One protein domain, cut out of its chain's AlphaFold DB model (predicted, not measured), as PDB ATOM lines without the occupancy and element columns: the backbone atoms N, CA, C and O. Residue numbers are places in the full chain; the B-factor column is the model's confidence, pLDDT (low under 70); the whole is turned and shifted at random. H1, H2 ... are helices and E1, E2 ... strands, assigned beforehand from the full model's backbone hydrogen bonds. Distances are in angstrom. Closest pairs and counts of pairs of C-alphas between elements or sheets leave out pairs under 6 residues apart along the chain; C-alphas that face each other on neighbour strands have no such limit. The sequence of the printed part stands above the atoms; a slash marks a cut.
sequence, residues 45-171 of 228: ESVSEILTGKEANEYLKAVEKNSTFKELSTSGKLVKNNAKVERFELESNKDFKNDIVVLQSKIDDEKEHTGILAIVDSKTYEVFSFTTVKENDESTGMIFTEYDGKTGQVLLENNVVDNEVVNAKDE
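This is residues 45 to 171 of the 228 residues of an uncharacterized protein of Bacilli bacterium VT-13-104 (UniProt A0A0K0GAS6). The model is one broad, twisted sheet of eight strands, with helices H1 and H2 over one face and no named helix over the other. H1 crosses strands E2, E3 and E4, H2 runs along E5, and the end of the sheet made by E7 and E8 has no named helix over it; from edge to edge the strands' lines turn by 111 degrees. The printed part has 127 residues with two named helices and eight named strands, in the order E1 H1 H2 E2 E3 E4 E5 E6 E7 E8 along the chain. The sheet runs E1 E2 E3 E4 E5 E6 E7 E8, with each neighbour pair antiparallel, and the class is mixed, helices and strands. The whole is compact, with a radius of gyration of the C-alphas of 15.3 A, and the C-alphas span 41 by 33 by 28 A.

Start in the sheet with E4, residues 115 to 121, whose centre is nearest to the mean of the C-alphas, at 2.9 A. E5, residues 127 to 135, is its antiparallel neighbour and forms a hairpin with it; look for N 117 and O 131, 2.9 A apart. On the other side of E4 is E3, residues 100 to 106, where N 103 and O 118 are 2.9 A apart. E2, residues 84 to 88, forms a hairpin with E3, with N 86 and O 102 at 2.9 A. Beside E2 is the edge strand E1, residues 48 to 51, with N 49 and O 87 at 2.8 A. Now go the other way from E5: E6, residues 141 to 148, has N 145 and O 132 at 3.0 A. E7, residues 154 to 161, has N 158 and O 144 of E6 at 2.8 A. The edge strand E8, residues 164 to 167, has N 166 and O 159 of E7 at 2.9 A, with 128 degrees between the directions of the two strands. E2 to E8 form a meander, each strand the antiparallel neighbour of the one before. H1, residues 53 to 65, is on the sheet at a height of 9.1 A, over E3 and only just over E2 and E4, with 3 of its C-alphas on each of these two. It runs across the strands, at 79 degrees to E3 on the local plane, and the closest C-alphas of H1 and E3 are those of Leu 60 and Leu 103, 7.4 A apart. H2, residues 67 to 72, is on the same face, giving two layers, helices on one face of a sheet. It lies over E5 at a height of 9.8 A and along it, at 7 degrees on the local plane, which is only just fitted, to 6 C-alphas. H1 and H2 are close but not clearly touching, about perpendicular at 77 degrees, with Glu 64 and Lys 70 the closest C-alphas at 6.7 A. In both helices every O i to N i+4 pair is within hydrogen-bond range.

Find C-alpha 127 at (-78.263, 125.887, 52.823); from there E5, the longest strand, runs 23.9 A to C-alpha 135 at (-101.030, 133.090, 53.221). E6 measures 23.4 A, E7 20.3 A, E4 20.2 A, E3 19.7 A and E2 13.0 A, while E1 and E8 measure 9.4 A each. H1 runs 18.5 A from C-alpha 53 at (-86.275, 108.270, 49.100), and H2 measures 8.8 A.

The two C-alphas farthest apart are those of Ser 92 and Glu 138, 44.9 A. The printed part has no cut. The long links are H2 to E2 and E2 to E3, 11 residues each. The mean pLDDT of the printed part is 72.5; 47 residues are under 70, among them residues 89 to 97, 135 to 145 and 154 to 171, and E8 has a mean of 47.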
ATOM      1  N   GLU A  45     -79.651 120.760  27.724       41.00
ATOM      2  CA  GLU A  45     -80.402 120.340  28.899       41.00
ATOM      3  C   GLU A  45     -79.531 120.608  30.120       41.00
ATOM      4  O   GLU A  45     -78.581 119.881  30.389       41.00
ATOM      5  N   SER A  46     -79.859 121.649  30.886       47.44
ATOM      6  CA  SER A  46     -79.491 121.674  32.294       47.44
ATOM      7  C   SER A  46     -80.003 120.365  32.897       47.44
ATOM      8  O   SER A  46     -81.215 120.207  33.069       47.44
ATOM      9  N   VAL A  47     -79.107 119.404  33.126       58.75
ATOM     10  CA  VAL A  47     -79.471 118.067  33.590       58.75
ATOM     11  C   VAL A  47     -80.026 118.218  35.003       58.75
ATOM     12  O   VAL A  47     -79.298 118.501  35.958       58.75
ATOM     13  N   SER A  48     -81.348 118.114  35.125       66.50
ATOM     14  CA  SER A  48     -82.044 118.152  36.406       66.50
ATOM     15  C   SER A  48     -82.484 116.747  36.802       66.50
ATOM     16  O   SER A  48     -83.228 116.091  36.073       66.50
ATOM     17  N   GLU A  49     -82.055 116.290  37.972       72.75
ATOM     18  CA  GLU A  49     -82.381 114.975  38.520       72.75
ATOM     19  C   GLU A  49     -83.378 115.120  39.678       72.75
ATOM     20  O   GLU A  49     -83.105 115.783  40.680       72.75
ATOM     21  N   ILE A  50     -84.540 114.465  39.582       76.88
ATOM     22  CA  ILE A  50     -85.496 114.410  40.696       76.88
ATOM     23  C   ILE A  50     -84.999 113.398  41.732       76.88
ATOM     24  O   ILE A  50     -84.959 112.193  41.482       76.88
ATOM     25  N   LEU A  51     -84.697 113.883  42.933       77.75
ATOM     26  CA  LEU A  51     -84.220 113.066  44.042       77.75
ATOM     27  C   LEU A  51     -85.401 112.496  44.832       77.75
ATOM     28  O   LEU A  51     -86.383 113.182  45.116       77.75
ATOM     29  N   THR A  52     -85.295 111.234  45.252       86.69
ATOM     30  CA  THR A  52     -86.347 110.554  46.027       86.69
ATOM     31  C   THR A  52     -85.773 109.721  47.177       86.69
ATOM     32  O   THR A  52     -84.563 109.531  47.315       86.69
ATOM     33  N   GLY A  53     -86.646 109.234  48.064       90.38
ATOM     34  CA  GLY A  53     -86.275 108.270  49.100       90.38
ATOM     35  C   GLY A  53     -85.251 108.802  50.108       90.38
ATOM     36  O   GLY A  53     -85.463 109.829  50.754       90.38
ATOM     37  N   LYS A  54     -84.162 108.051  50.321       91.62
ATOM     38  CA  LYS A  54     -83.153 108.380  51.341       91.62
ATOM     39  C   LYS A  54     -82.413 109.680  51.016       91.62
ATOM     40  O   LYS A  54     -82.195 110.475  51.920       91.62
ATOM     41  N   GLU A  55     -82.078 109.888  49.751       90.50
ATOM     42  CA  GLU A  55     -81.282 111.028  49.300       90.50
ATOM     43  C   GLU A  55     -82.053 112.345  49.454       90.50
ATOM     44  O   GLU A  55     -81.585 113.252  50.136       90.50
ATOM     45  N   ALA A  56     -83.300 112.408  48.973       88.75
ATOM     46  CA  ALA A  56     -84.183 113.555  49.209       88.75
ATOM     47  C   ALA A  56     -84.343 113.882  50.708       88.75
ATOM     48  O   ALA A  56     -84.335 115.044  51.118       88.75
ATOM     49  N   ASN A  57     -84.435 112.848  51.552       93.62
ATOM     50  CA  ASN A  57     -84.543 113.008  53.001       93.62
ATOM     51  C   ASN A  57     -83.285 113.596  53.655       93.62
ATOM     52  O   ASN A  57     -83.398 114.195  54.728       93.62
ATOM     53  N   GLU A  58     -82.100 113.418  53.073       95.19
ATOM     54  CA  GLU A  58     -80.871 114.027  53.587       95.19
ATOM     55  C   GLU A  58     -80.873 115.542  53.364       95.19
ATOM     56  O   GLU A  58     -80.579 116.282  54.304       95.19
ATOM     57  N   TYR A  59     -81.326 116.012  52.197       93.75
ATOM     58  CA  TYR A  59     -81.463 117.447  51.910       93.75
ATOM     59  C   TYR A  59     -82.560 118.112  52.741       93.75
ATOM     60  O   TYR A  59     -82.341 119.182  53.307       93.75
ATOM     61  N   LEU A  60     -83.707 117.451  52.921       93.31
ATOM     62  CA  LEU A  60     -84.748 117.947  53.829       93.31
ATOM     63  C   LEU A  60     -84.216 118.088  55.262       93.31
ATOM     64  O   LEU A  60     -84.431 119.110  55.907       93.31
ATOM     65  N   LYS A  61     -83.449 117.101  55.748       95.06
ATOM     66  CA  LYS A  61     -82.803 117.170  57.070       95.06
ATOM     67  C   LYS A  61     -81.731 118.254  57.157       95.06
ATOM     68  O   LYS A  61     -81.484 118.747  58.254       95.06
ATOM     69  N   ALA A  62     -81.057 118.578  56.057       94.38
ATOM     70  CA  ALA A  62     -80.077 119.657  56.026       94.38
ATOM     71  C   ALA A  62     -80.753 121.007  56.295       94.38
ATOM     72  O   ALA A  62     -80.303 121.749  57.169       94.38
ATOM     73  N   VAL A  63     -81.898 121.256  55.652       92.81
ATOM     74  CA  VAL A  63     -82.726 122.441  55.925       92.81
ATOM     75  C   VAL A  63     -83.262 122.432  57.351       92.81
ATOM     76  O   VAL A  63     -83.073 123.406  58.068       92.81
ATOM     77  N   GLU A  64     -83.820 121.314  57.825       93.94
ATOM     78  CA  GLU A  64     -84.308 121.189  59.213       93.94
ATOM     79  C   GLU A  64     -83.211 121.447  60.265       93.94
ATOM     80  O   GLU A  64     -83.498 121.833  61.397       93.94
ATOM     81  N   LYS A  65     -81.936 121.205  59.930       94.06
ATOM     82  CA  LYS A  65     -80.797 121.427  60.832       94.06
ATOM     83  C   LYS A  65     -80.272 122.856  60.817       94.06
ATOM     84  O   LYS A  65     -79.604 123.216  61.791       94.06
ATOM     85  N   ASN A  66     -80.552 123.616  59.763       92.12
ATOM     86  CA  ASN A  66     -80.112 124.993  59.604       92.12
ATOM     87  C   ASN A  66     -80.601 125.861  60.778       92.12
ATOM     88  O   ASN A  66     -81.751 125.754  61.203       92.12
ATOM     89  N   SER A  67     -79.706 126.678  61.341       86.94
ATOM     90  CA  SER A  67     -79.999 127.499  62.524       86.94
ATOM     91  C   SER A  67     -81.078 128.536  62.238       86.94
ATOM     92  O   SER A  67     -82.036 128.619  62.999       86.94
ATOM     93  N   THR A  68     -80.978 129.236  61.108       85.25
ATOM     94  CA  THR A  68     -81.966 130.235  60.694       85.25
ATOM     95  C   THR A  68     -83.340 129.600  60.519       85.25
ATOM     96  O   THR A  68     -84.331 130.101  61.041       85.25
ATOM     97  N   PHE A  69     -83.415 128.457  59.832       87.75
ATOM     98  CA  PHE A  69     -84.685 127.756  59.651       87.75
ATOM     99  C   PHE A  69     -85.327 127.369  60.992       87.75
ATOM    100  O   PHE A  69     -86.524 127.570  61.179       87.75
ATOM    101  N   LYS A  70     -84.544 126.857  61.951       87.88
ATOM    102  CA  LYS A  70     -85.052 126.494  63.287       87.88
ATOM    103  C   LYS A  70     -85.571 127.681  64.086       87.88
ATOM    104  O   LYS A  70     -86.496 127.507  64.867       87.88
ATOM    105  N   GLU A  71     -84.952 128.846  63.937       81.75
ATOM    106  CA  GLU A  71     -85.388 130.060  64.630       81.75
ATOM    107  C   GLU A  71     -86.715 130.587  64.072       81.75
ATOM    108  O   GLU A  71     -87.532 131.111  64.826       81.75
ATOM    109  N   LEU A  72     -86.952 130.405  62.770       72.94
ATOM    110  CA  LEU A  72     -88.157 130.879  62.085       72.94
ATOM    111  C   LEU A  72     -89.318 129.876  62.109       72.94
ATOM    112  O   LEU A  72     -90.480 130.270  62.026       72.94
ATOM    113  N   SER A  73     -89.017 128.581  62.183       78.44
ATOM    114  CA  SER A  73     -89.997 127.497  62.147       78.44
ATOM    115  C   SER A  73     -90.263 126.967  63.551       78.44
ATOM    116  O   SER A  73     -89.442 126.232  64.097       78.44
ATOM    117  N   THR A  74     -91.459 127.203  64.090       73.12
ATOM    118  CA  THR A  74     -91.857 126.756  65.440       73.12
ATOM    119  C   THR A  74     -91.702 125.246  65.647       73.12
ATOM    120  O   THR A  74     -91.316 124.790  66.723       73.12
ATOM    121  N   SER A  75     -91.965 124.450  64.607       78.44
ATOM    122  CA  SER A  75     -91.816 122.990  64.646       78.44
ATOM    123  C   SER A  75     -90.415 122.477  64.303       78.44
ATOM    124  O   SER A  75     -90.108 121.310  64.563       78.44
ATOM    125  N   GLY A  76     -89.576 123.318  63.686       82.12
ATOM    126  CA  GLY A  76     -88.284 122.947  63.105       82.12
ATOM    127  C   GLY A  76     -88.325 121.779  62.105       82.12
ATOM    128  O   GLY A  76     -87.300 121.119  61.919       82.12
ATOM    129  N   LYS A  77     -89.483 121.471  61.503       89.19
ATOM    130  CA  LYS A  77     -89.687 120.274  60.667       89.19
ATOM    131  C   LYS A  77     -90.353 120.588  59.334       89.19
ATOM    132  O   LYS A  77     -91.168 121.500  59.230       89.19
ATOM    133  N   LEU A  78     -90.025 119.777  58.328       88.25
ATOM    134  CA  LEU A  78     -90.612 119.835  56.992       88.25
ATOM    135  C   LEU A  78     -91.503 118.623  56.716       88.25
ATOM    136  O   LEU A  78     -91.196 117.489  57.099       88.25
ATOM    137  N   VAL A  79     -92.584 118.847  55.970       84.25
ATOM    138  CA  VAL A  79     -93.486 117.785  55.513       84.25
ATOM    139  C   VAL A  79     -92.822 116.990  54.387       84.25
ATOM    140  O   VAL A  79     -92.731 117.430  53.240       84.25
ATOM    141  N   LYS A  80     -92.379 115.771  54.704       84.31
ATOM    142  CA  LYS A  80     -91.539 114.952  53.807       84.31
ATOM    143  C   LYS A  80     -92.319 114.261  52.694       84.31
ATOM    144  O   LYS A  80     -91.805 114.101  51.596       84.31
ATOM    145  N   ASN A  81     -93.570 113.884  52.959       74.25
ATOM    146  CA  ASN A  81     -94.363 113.060  52.041       74.25
ATOM    147  C   ASN A  81     -94.745 113.776  50.734       74.25
ATOM    148  O   ASN A  81     -95.020 113.102  49.749       74.25
ATOM    149  N   ASN A  82     -94.736 115.113  50.723       69.44
ATOM    150  CA  ASN A  82     -95.080 115.940  49.560       69.44
ATOM    151  C   ASN A  82     -93.932 116.875  49.155       69.44
ATOM    152  O   ASN A  82     -94.156 117.867  48.467       69.44
ATOM    153  N   ALA A  83     -92.718 116.599  49.631       73.75
ATOM    154  CA  ALA A  83     -91.569 117.402  49.265       73.75
ATOM    155  C   ALA A  83     -91.110 117.055  47.842       73.75
ATOM    156  O   ALA A  83     -90.935 115.880  47.516       73.75
ATOM    157  N   LYS A  84     -90.872 118.075  47.017       77.69
ATOM    158  CA  LYS A  84     -90.161 117.932  45.742       77.69
ATOM    159  C   LYS A  84     -88.699 118.282  45.983       77.69
ATOM    160  O   LYS A  84     -88.427 119.329  46.558       77.69
ATOM    161  N   VAL A  85     -87.770 117.431  45.562       76.81
ATOM    162  CA  VAL A  85     -86.328 117.678  45.682       76.81
ATOM    163  C   VAL A  85     -85.693 117.406  44.329       76.81
ATOM    164  O   VAL A  85     -85.893 116.337  43.762       76.81
ATOM    165  N   GLU A  86     -84.967 118.378  43.799       78.19
ATOM    166  CA  GLU A  86     -84.437 118.343  42.439       78.19
ATOM    167  C   GLU A  86     -83.003 118.868  42.443       78.19
ATOM    168  O   GLU A  86     -82.736 119.965  42.937       78.19
ATOM    169  N   ARG A  87     -82.070 118.058  41.950       77.00
ATOM    170  CA  ARG A  87     -80.675 118.438  41.741       77.00
ATOM    171  C   ARG A  87     -80.546 119.061  40.364       77.00
ATOM    172  O   ARG A  87     -81.071 118.512  39.408       77.00
ATOM    173  N   PHE A  88     -79.811 120.157  40.270       71.00
ATOM    174  CA  PHE A  88     -79.459 120.799  39.014       71.00
ATOM    175  C   PHE A  88     -77.951 120.743  38.850       71.00
ATOM    176  O   PHE A  88     -77.225 121.331  39.660       71.00
ATOM    177  N   GLU A  89     -77.502 120.040  37.814       67.44
ATOM    178  CA  GLU A  89     -76.104 120.057  37.407       67.44
ATOM    179  C   GLU A  89     -75.768 121.443  36.862       67.44
ATOM    180  O   GLU A  89     -76.380 121.937  35.911       67.44
ATOM    181  N   LEU A  90     -74.821 122.112  37.515       65.88
ATOM    182  CA  LEU A  90     -74.396 123.435  37.086       65.88
ATOM    183  C   LEU A  90     -73.206 123.267  36.153       65.88
ATOM    184  O   LEU A  90     -72.058 123.201  36.596       65.88
ATOM    185  N   GLU A  91     -73.471 123.230  34.846       55.12
ATOM    186  CA  GLU A  91     -72.408 123.248  33.847       55.12
ATOM    187  C   GLU A  91     -71.605 124.556  33.961       55.12
ATOM    188  O   GLU A  91     -71.977 125.623  33.476       55.12
ATOM    189  N   SER A  92     -70.455 124.480  34.631       44.12
ATOM    190  CA  SER A  92     -69.385 125.489  34.641       44.12
ATOM    191  C   SER A  92     -69.726 126.896  35.167       44.12
ATOM    192  O   SER A  92     -69.008 127.860  34.880       44.12
ATOM    193  N   ASN A  93     -70.758 127.042  36.001       46.81
ATOM    194  CA  ASN A  93     -71.034 128.320  36.653       46.81
ATOM    195  C   ASN A  93     -69.965 128.618  37.728       46.81
ATOM    196  O   ASN A  93     -69.888 127.934  38.743       46.81
ATOM    197  N   LYS A  94     -69.129 129.651  37.522       47.91
ATOM    198  CA  LYS A  94     -67.998 130.019  38.414       47.91
ATOM    199  C   LYS A  94     -68.408 130.354  39.850       47.91
ATOM    200  O   LYS A  94     -67.554 130.479  40.727       47.91
ATOM    201  N   ASP A  95     -69.696 130.549  40.063       49.59
ATOM    202  CA  ASP A  95     -70.265 131.070  41.290       49.59
ATOM    203  C   ASP A  95     -70.727 129.994  42.266       49.59
ATOM    204  O   ASP A  95     -70.823 130.253  43.466       49.59
ATOM    205  N   PHE A  96     -70.948 128.781  41.768       54.84
ATOM    206  CA  PHE A  96     -71.221 127.613  42.587       54.84
ATOM    207  C   PHE A  96     -70.119 126.596  42.351       54.84
ATOM    208  O   PHE A  96     -69.800 126.227  41.227       54.84
ATOM    209  N   LYS A  97     -69.495 126.149  43.439       64.62
ATOM    210  CA  LYS A  97     -68.417 125.157  43.352       64.62
ATOM    211  C   LYS A  97     -68.943 123.755  43.041       64.62
ATOM    212  O   LYS A  97     -68.159 122.896  42.645       64.62
ATOM    213  N   ASN A  98     -70.235 123.532  43.267       71.06
ATOM    214  CA  ASN A  98     -70.923 122.258  43.157       71.06
ATOM    215  C   ASN A  98     -72.315 122.476  42.561       71.06
ATOM    216  O   ASN A  98     -72.821 123.598  42.560       71.06
ATOM    217  N   ASP A  99     -72.939 121.381  42.143       77.81
ATOM    218  CA  ASP A  99     -74.359 121.342  41.800       77.81
ATOM    219  C   ASP A  99     -75.212 121.818  42.976       77.81
ATOM    220  O   ASP A  99     -74.804 121.775  44.145       77.81
ATOM    221  N   ILE A 100     -76.428 122.242  42.667       77.19
ATOM    222  CA  ILE A 100     -77.379 122.689  43.679       77.19
ATOM    223  C   ILE A 100     -78.555 121.735  43.752       77.19
ATOM    224  O   ILE A 100     -78.924 121.086  42.778       77.19
ATOM    225  N   VAL A 101     -79.162 121.670  44.925       79.25
ATOM    226  CA  VAL A 101     -80.414 120.973  45.164       79.25
ATOM    227  C   VAL A 101     -81.457 121.995  45.563       79.25
ATOM    228  O   VAL A 101     -81.299 122.713  46.550       79.25
ATOM    229  N   VAL A 102     -82.530 122.048  44.786       78.06
ATOM    230  CA  VAL A 102     -83.710 122.854  45.062       78.06
ATOM    231  C   VAL A 102     -84.751 121.946  45.700       78.06
ATOM    232  O   VAL A 102     -85.117 120.911  45.140       78.06
ATOM    233  N   LEU A 103     -85.243 122.328  46.874       81.44
ATOM    234  CA  LEU A 103     -86.308 121.610  47.563       81.44
ATOM    235  C   LEU A 103     -87.529 122.493  47.784       81.44
ATOM    236  O   LEU A 103     -87.417 123.652  48.168       81.44
ATOM    237  N   GLN A 104     -88.700 121.910  47.576       79.25
ATOM    238  CA  GLN A 104     -89.999 122.511  47.831       79.25
ATOM    239  C   GLN A 104     -90.734 121.644  48.837       79.25
ATOM    240  O   GLN A 104     -90.838 120.431  48.655       79.25
ATOM    241  N   SER A 105     -91.232 122.241  49.911       80.56
ATOM    242  CA  SER A 105     -91.971 121.525  50.949       80.56
ATOM    243  C   SER A 105     -92.915 122.476  51.687       80.56
ATOM    244  O   SER A 105     -93.084 123.635  51.313       80.56
ATOM    245  N   LYS A 106     -93.542 121.973  52.745       83.75
ATOM    246  CA  LYS A 106     -94.281 122.761  53.727       83.75
ATOM    247  C   LYS A 106     -93.576 122.671  55.066       83.75
ATOM    248  O   LYS A 106     -93.022 121.621  55.400       83.75
ATOM    249  N   ILE A 107     -93.649 123.744  55.833       85.25
ATOM    250  CA  ILE A 107     -93.289 123.717  57.244       85.25
ATOM    251  C   ILE A 107     -94.392 122.960  57.989       85.25
ATOM    252  O   ILE A 107     -95.577 123.214  57.784       85.25
ATOM    253  N   ASP A 108     -93.996 121.992  58.808       82.94
ATOM    254  CA  ASP A 108     -94.899 121.166  59.613       82.94
ATOM    255  C   ASP A 108     -95.344 121.946  60.860       82.94
ATOM    256  O   ASP A 108     -94.950 121.609  61.971       82.94
ATOM    257  N   ASP A 109     -96.040 123.071  60.679       73.94
ATOM    258  CA  ASP A 109     -96.603 123.874  61.771       73.94
ATOM    259  C   ASP A 109     -98.125 123.673  61.831       73.94
ATOM    260  O   ASP A 109     -98.811 123.700  60.808       73.94
ATOM    261  N   GLU A 110     -98.666 123.460  63.033       58.25
ATOM    262  CA  GLU A 110    -100.091 123.174  63.258       58.25
ATOM    263  C   GLU A 110    -100.995 124.377  62.945       58.25
ATOM    264  O   GLU A 110    -102.210 124.214  62.830       58.25
ATOM    265  N   LYS A 111    -100.423 125.586  62.836       57.78
ATOM    266  CA  LYS A 111    -101.193 126.836  62.763       57.78
ATOM    267  C   LYS A 111    -101.130 127.568  61.425       57.78
ATOM    268  O   LYS A 111    -102.028 128.359  61.163       57.78
ATOM    269  N   GLU A 112    -100.137 127.306  60.575       63.16
ATOM    270  CA  GLU A 112     -99.941 128.062  59.331       63.16
ATOM    271  C   GLU A 112     -99.571 127.153  58.155       63.16
ATOM    272  O   GLU A 112     -98.633 126.356  58.221       63.16
ATOM    273  N   HIS A 113    -100.258 127.320  57.022       68.06
ATOM    274  CA  HIS A 113     -99.897 126.686  55.752       68.06
ATOM    275  C   HIS A 113     -98.695 127.389  55.103       68.06
ATOM    276  O   HIS A 113     -98.800 127.969  54.026       68.06
ATOM    277  N   THR A 114     -97.535 127.322  55.759       77.19
ATOM    278  CA  THR A 114     -96.302 127.927  55.245       77.19
ATOM    279  C   THR A 114     -95.592 126.979  54.280       77.19
ATOM    280  O   THR A 114     -95.140 125.897  54.666       77.19
ATOM    281  N   GLY A 115     -95.469 127.385  53.019       77.00
ATOM    282  CA  GLY A 115     -94.602 126.739  52.034       77.00
ATOM    283  C   GLY A 115     -93.143 127.165  52.202       77.00
ATOM    284  O   GLY A 115     -92.859 128.261  52.683       77.00
ATOM    285  N   ILE A 116     -92.212 126.312  51.778       78.25
ATOM    286  CA  ILE A 116     -90.787 126.635  51.707       78.25
ATOM    287  C   ILE A 116     -90.188 126.183  50.376       78.25
ATOM    288  O   ILE A 116     -90.460 125.079  49.903       78.25
ATOM    289  N   LEU A 117     -89.332 127.033  49.820       79.38
ATOM    290  CA  LEU A 117     -88.391 126.719  48.753       79.38
ATOM    291  C   LEU A 117     -86.984 126.927  49.314       79.38
ATOM    292  O   LEU A 117     -86.693 128.025  49.771       79.38
ATOM    293  N   ALA A 118     -86.109 125.927  49.293       78.12
ATOM    294  CA  ALA A 118     -84.733 126.088  49.760       78.12
ATOM    295  C   ALA A 118     -83.723 125.583  48.735       78.12
ATOM    296  O   ALA A 118     -84.004 124.658  47.972       78.12
ATOM    297  N   ILE A 119     -82.550 126.211  48.732       81.56
ATOM    298  CA  ILE A 119     -81.461 125.909  47.809       81.56
ATOM    299  C   ILE A 119     -80.243 125.497  48.621       81.56
ATOM    300  O   ILE A 119     -79.821 126.191  49.546       81.56
ATOM    301  N   VAL A 120     -79.717 124.322  48.294       84.25
ATOM    302  CA  VAL A 120     -78.728 123.603  49.097       84.25
ATOM    303  C   VAL A 120     -77.575 123.162  48.207       84.25
ATOM    304  O   VAL A 120     -77.791 122.713  47.086       84.25
ATOM    305  N   ASP A 121     -76.347 123.262  48.698       85.62
ATOM    306  CA  ASP A 121     -75.181 122.685  48.028       85.62
ATOM    307  C   ASP A 121     -75.288 121.152  47.995       85.62
ATOM    308  O   ASP A 121     -75.460 120.510  49.038       85.62
ATOM    309  N   SER A 122     -75.156 120.556  46.808       84.31
ATOM    310  CA  SER A 122     -75.335 119.112  46.615       84.31
ATOM    311  C   SER A 122     -74.299 118.247  47.339       84.31
ATOM    312  O   SER A 122     -74.557 117.073  47.594       84.31
ATOM    313  N   LYS A 123     -73.124 118.790  47.682       87.00
ATOM    314  CA  LYS A 123     -72.035 118.029  48.318       87.00
ATOM    315  C   LYS A 123     -71.877 118.349  49.794       87.00
ATOM    316  O   LYS A 123     -71.579 117.458  50.586       87.00
ATOM    317  N   THR A 124     -72.009 119.619  50.164       89.12
ATOM    318  CA  THR A 124     -71.769 120.075  51.540       89.12
ATOM    319  C   THR A 124     -73.036 120.101  52.385       89.12
ATOM    320  O   THR A 124     -72.932 120.178  53.610       89.12
ATOM    321  N   TYR A 125     -74.215 120.003  51.756       91.00
ATOM    322  CA  TYR A 125     -75.520 120.161  52.403       91.00
ATOM    323  C   TYR A 125     -75.695 121.531  53.082       91.00
ATOM    324  O   TYR A 125     -76.548 121.705  53.955       91.00
ATOM    325  N   GLU A 126     -74.879 122.514  52.702       89.12
ATOM    326  CA  GLU A 126     -75.010 123.885  53.168       89.12
ATOM    327  C   GLU A 126     -76.230 124.539  52.512       89.12
ATOM    328  O   GLU A 126     -76.383 124.503  51.293       89.12
ATOM    329  N   VAL A 127     -77.105 125.137  53.320       86.00
ATOM    330  CA  VAL A 127     -78.263 125.887  52.823       86.00
ATOM    331  C   VAL A 127     -77.790 127.274  52.395       86.00
ATOM    332  O   VAL A 127     -77.299 128.040  53.223       86.00
ATOM    333  N   PHE A 128     -77.939 127.596  51.112       79.12
ATOM    334  CA  PHE A 128     -77.578 128.904  50.569       79.12
ATOM    335  C   PHE A 128     -78.645 129.947  50.859       79.12
ATOM    336  O   PHE A 128     -78.339 131.016  51.377       79.12
ATOM    337  N   SER A 129     -79.897 129.621  50.559       79.69
ATOM    338  CA  SER A 129     -81.043 130.466  50.866       79.69
ATOM    339  C   SER A 129     -82.301 129.628  50.993       79.69
ATOM    340  O   SER A 129     -82.361 128.471  50.556       79.69
ATOM    341  N   PHE A 130     -83.314 130.215  51.615       74.31
ATOM    342  CA  PHE A 130     -84.658 129.673  51.560       74.31
ATOM    343  C   PHE A 130     -85.691 130.790  51.563       74.31
ATOM    344  O   PHE A 130     -85.503 131.844  52.164       74.31
ATOM    345  N   THR A 131     -86.789 130.545  50.867       75.81
ATOM    346  CA  THR A 131     -87.941 131.430  50.772       75.81
ATOM    347  C   THR A 131     -89.124 130.767  51.447       75.81
ATOM    348  O   THR A 131     -89.456 129.626  51.128       75.81
ATOM    349  N   THR A 132     -89.771 131.481  52.361       77.00
ATOM    350  CA  THR A 132     -91.049 131.073  52.943       77.00
ATOM    351  C   THR A 132     -92.193 131.764  52.223       77.00
ATOM    352  O   THR A 132     -92.103 132.956  51.930       77.00
ATOM    353  N   VAL A 133     -93.274 131.026  51.987       72.25
ATOM    354  CA  VAL A 133     -94.514 131.546  51.407       72.25
ATOM    355  C   VAL A 133     -95.635 131.320  52.405       72.25
ATOM    356  O   VAL A 133     -95.918 130.173  52.754       72.25
ATOM    357  N   LYS A 134     -96.251 132.403  52.873       74.44
ATOM    358  CA  LYS A 134     -97.354 132.368  53.840       74.44
ATOM    359  C   LYS A 134     -98.592 133.017  53.251       74.44
ATOM    360  O   LYS A 134     -98.487 134.049  52.598       74.44
ATOM    361  N   GLU A 135     -99.754 132.429  53.491       66.81
ATOM    362  CA  GLU A 135    -101.030 133.090  53.221       66.81
ATOM    363  C   GLU A 135    -101.269 134.162  54.294       66.81
ATOM    364  O   GLU A 135    -100.987 133.937  55.470       66.81
ATOM    365  N   ASN A 136    -101.716 135.348  53.887       65.81
ATOM    366  CA  ASN A 136    -102.067 136.422  54.810       65.81
ATOM    367  C   ASN A 136    -103.419 136.101  55.480       65.81
ATOM    368  O   ASN A 136    -104.354 135.689  54.793       65.81
ATOM    369  N   ASP A 137    -103.547 136.357  56.787       62.97
ATOM    370  CA  ASP A 137    -104.760 136.104  57.589       62.97
ATOM    371  C   ASP A 137    -106.023 136.796  57.026       62.97
ATOM    372  O   ASP A 137    -107.151 136.389  57.308       62.97
ATOM    373  N   GLU A 138    -105.847 137.824  56.190       57.94
ATOM    374  CA  GLU A 138    -106.918 138.569  55.512       57.94
ATOM    375  C   GLU A 138    -107.370 137.945  54.166       57.94
ATOM    376  O   GLU A 138    -108.179 138.526  53.438       57.94
ATOM    377  N   SER A 139    -106.931 136.719  53.852       53.09
ATOM    378  CA  SER A 139    -107.472 135.805  52.816       53.09
ATOM    379  C   SER A 139    -107.351 136.219  51.338       53.09
ATOM    380  O   SER A 139    -107.924 135.572  50.463       53.09
ATOM    381  N   THR A 140    -106.588 137.266  51.022       56.25
ATOM    382  CA  THR A 140    -106.424 137.764  49.634       56.25
ATOM    383  C   THR A 140    -104.970 137.932  49.198       56.25
ATOM    384  O   THR A 140    -104.707 138.408  48.091       56.25
ATOM    385  N   GLY A 141    -104.006 137.512  50.028       61.12
ATOM    386  CA  GLY A 141    -102.596 137.729  49.730       61.12
ATOM    387  C   GLY A 141    -101.610 136.676  50.219       61.12
ATOM    388  O   GLY A 141    -101.911 135.871  51.095       61.12
ATOM    389  N   MET A 142    -100.412 136.705  49.634       63.09
ATOM    390  CA  MET A 142     -99.264 135.870  49.975       63.09
ATOM    391  C   MET A 142     -98.073 136.736  50.384       63.09
ATOM    392  O   MET A 142     -97.721 137.695  49.695       63.09
ATOM    393  N   ILE A 143     -97.418 136.362  51.477       68.75
ATOM    394  CA  ILE A 143     -96.165 136.953  51.940       68.75
ATOM    395  C   ILE A 143     -95.023 136.030  51.526       68.75
ATOM    396  O   ILE A 143     -94.990 134.856  51.901       68.75
ATOM    397  N   PHE A 144     -94.090 136.581  50.759       67.88
ATOM    398  CA  PHE A 144     -92.853 135.932  50.351       67.88
ATOM    399  C   PHE A 144     -91.708 136.552  51.129       67.88
ATOM    400  O   PHE A 144     -91.447 137.745  50.967       67.88
ATOM    401  N   THR A 145     -91.000 135.750  51.913       68.81
ATOM    402  CA  THR A 145     -89.806 136.213  52.627       68.81
ATOM    403  C   THR A 145     -88.630 135.320  52.274       68.81
ATOM    404  O   THR A 145     -88.689 134.112  52.501       68.81
ATOM    405  N   GLU A 146     -87.577 135.899  51.701       72.06
ATOM    406  CA  GLU A 146     -86.321 135.216  51.398       72.06
ATOM    407  C   GLU A 146     -85.280 135.509  52.475       72.06
ATOM    408  O   GLU A 146     -85.066 136.660  52.859       72.06
ATOM    409  N   TYR A 147     -84.593 134.457  52.907       74.75
ATOM    410  CA  TYR A 147     -83.542 134.507  53.907       74.75
ATOM    411  C   TYR A 147     -82.225 134.011  53.325       74.75
ATOM    412  O   TYR A 147     -82.176 132.992  52.625       74.75
ATOM    413  N   ASP A 148     -81.140 134.681  53.696       77.12
ATOM    414  CA  ASP A 148     -79.800 134.131  53.551       77.12
ATOM    415  C   ASP A 148     -79.645 132.921  54.488       77.12
ATOM    416  O   ASP A 148     -79.830 133.012  55.706       77.12
ATOM    417  N   GLY A 149     -79.307 131.765  53.922       71.69
ATOM    418  CA  GLY A 149     -79.256 130.501  54.649       71.69
ATOM    419  C   GLY A 149     -78.130 130.423  55.682       71.69
ATOM    420  O   GLY A 149     -78.205 129.591  56.585       71.69
ATOM    421  N   LYS A 150     -77.106 131.284  55.607       76.44
ATOM    422  CA  LYS A 150     -75.972 131.285  56.548       76.44
ATOM    423  C   LYS A 150     -76.142 132.303  57.666       76.44
ATOM    424  O   LYS A 150     -75.829 132.017  58.818       76.44
ATOM    425  N   THR A 151     -76.573 133.506  57.307       75.00
ATOM    426  CA  THR A 151     -76.623 134.677  58.191       75.00
ATOM    427  C   THR A 151     -78.014 134.932  58.750       75.00
ATOM    428  O   THR A 151     -78.144 135.632  59.749       75.00
ATOM    429  N   GLY A 152     -79.047 134.390  58.101       73.44
ATOM    430  CA  GLY A 152     -80.440 134.603  58.469       73.44
ATOM    431  C   GLY A 152     -80.984 135.991  58.164       73.44
ATOM    432  O   GLY A 152     -82.103 136.305  58.564       73.44
ATOM    433  N   GLN A 153     -80.221 136.824  57.454       73.69
ATOM    434  CA  GLN A 153     -80.690 138.135  57.026       73.69
ATOM    435  C   GLN A 153     -81.823 137.989  56.014       73.69
ATOM    436  O   GLN A 153     -81.744 137.172  55.094       73.69
ATOM    437  N   VAL A 154     -82.862 138.807  56.178       67.31
ATOM    438  CA  VAL A 154     -83.932 138.927  55.189       67.31
ATOM    439  C   VAL A 154     -83.363 139.631  53.964       67.31
ATOM    440  O   VAL A 154     -82.919 140.776  54.048       67.31
ATOM    441  N   LEU A 155     -83.363 138.930  52.837       61.34
ATOM    442  CA  LEU A 155     -82.920 139.456  51.548       61.34
ATOM    443  C   LEU A 155     -84.067 140.152  50.816       61.34
ATOM    444  O   LEU A 155     -83.854 141.129  50.100       61.34
ATOM    445  N   LEU A 156     -85.284 139.641  51.005       61.34
ATOM    446  CA  LEU A 156     -86.487 140.117  50.342       61.34
ATOM    447  C   LEU A 156     -87.708 139.822  51.211       61.34
ATOM    448  O   LEU A 156     -87.843 138.717  51.727       61.34
ATOM    449  N   GLU A 157     -88.623 140.781  51.315       65.31
ATOM    450  CA  GLU A 157     -89.963 140.569  51.858       65.31
ATOM    451  C   GLU A 157     -90.974 141.266  50.947       65.31
ATOM    452  O   GLU A 157     -90.915 142.481  50.763       65.31
ATOM    453  N   ASN A 158     -91.884 140.490  50.363       61.56
ATOM    454  CA  ASN A 158     -92.929 140.989  49.479       61.56
ATOM    455  C   ASN A 158     -94.294 140.526  49.969       61.56
ATOM    456  O   ASN A 158     -94.518 139.331  50.154       61.56
ATOM    457  N   ASN A 159     -95.226 141.468  50.086       58.34
ATOM    458  CA  ASN A 159     -96.637 141.164  50.277       58.34
ATOM    459  C   ASN A 159     -97.388 141.340  48.955       58.34
ATOM    460  O   ASN A 159     -97.399 142.431  48.379       58.34
ATOM    461  N   VAL A 160     -97.996 140.258  48.487       60.03
ATOM    462  CA  VAL A 160     -98.810 140.201  47.280       60.03
ATOM    463  C   VAL A 160    -100.273 140.116  47.685       60.03
ATOM    464  O   VAL A 160    -100.631 139.143  48.327       60.03
ATOM    465  N   VAL A 161    -101.127 141.043  47.255       59.09
ATOM    466  CA  VAL A 161    -102.584 141.019  47.490       59.09
ATOM    467  C   VAL A 161    -103.301 141.250  46.164       59.09
ATOM    468  O   VAL A 161    -102.907 142.152  45.433       59.09
ATOM    469  N   ASP A 162    -104.312 140.439  45.826       56.03
ATOM    470  CA  ASP A 162    -105.092 140.569  44.575       56.03
ATOM    471  C   ASP A 162    -104.207 140.745  43.331       56.03
ATOM    472  O   ASP A 162    -104.419 141.603  42.484       56.03
ATOM    473  N   ASN A 163    -103.152 139.937  43.291       51.69
ATOM    474  CA  ASN A 163    -101.995 139.964  42.408       51.69
ATOM    475  C   ASN A 163    -101.249 141.308  42.167       51.69
ATOM    476  O   ASN A 163    -100.536 141.460  41.170       51.69
ATOM    477  N   GLU A 164    -101.336 142.248  43.106       41.47
ATOM    478  CA  GLU A 164    -100.511 143.458  43.200       41.47
ATOM    479  C   GLU A 164     -99.523 143.358  44.382       41.47
ATOM    480  O   GLU A 164     -99.811 142.727  45.395       41.47
ATOM    481  N   VAL A 165     -98.333 143.960  44.276       52.06
ATOM    482  CA  VAL A 165     -97.355 144.008  45.384       52.06
ATOM    483  C   VAL A 165     -97.649 145.249  46.228       52.06
ATOM    484  O   VAL A 165     -97.469 146.365  45.747       52.06
ATOM    485  N   VAL A 166     -98.127 145.061  47.463       47.00
ATOM    486  CA  VAL A 166     -98.760 146.138  48.253       47.00
ATOM    487  C   VAL A 166     -97.843 146.729  49.326       47.00
ATOM    488  O   VAL A 166     -98.008 147.888  49.683       47.00
ATOM    489  N   ASN A 167     -96.837 145.997  49.808       49.31
ATOM    490  CA  ASN A 167     -95.883 146.516  50.791       49.31
ATOM    491  C   ASN A 167     -94.503 145.870  50.600       49.31
ATOM    492  O   ASN A 167     -94.272 144.759  51.074       49.31
ATOM    493  N   ALA A 168     -93.582 146.579  49.948       45.44
ATOM    494  CA  ALA A 168     -92.169 146.494  50.302       45.44
ATOM    495  C   ALA A 168     -91.999 147.496  51.448       45.44
ATOM    496  O   ALA A 168     -92.149 148.695  51.219       45.44
ATOM    497  N   LYS A 169     -91.835 147.044  52.697       38.44
ATOM    498  CA  LYS A 169     -91.672 147.978  53.822       38.44
ATOM    499  C   LYS A 169     -90.504 148.936  53.548       38.44
ATOM    500  O   LYS A 169     -89.430 148.519  53.125       38.44
ATOM    501  N   ASP A 170     -90.790 150.206  53.796       32.88
ATOM    502  CA  ASP A 170     -90.002 151.399  53.509       32.88
ATOM    503  C   ASP A 170     -88.545 151.398  54.012       32.88
ATOM    504  O   ASP A 170     -88.224 150.942  55.108       32.88
ATOM    505  N   GLU A 171     -87.719 152.072  53.208       33.25
ATOM    506  CA  GLU A 171     -86.597 152.932  53.609       33.25
ATOM    507  C   GLU A 171     -85.408 152.317  54.369       33.25
ATOM    508  O   GLU A 171     -84.995 152.763  55.437       33.25
TER     509      GLU A 171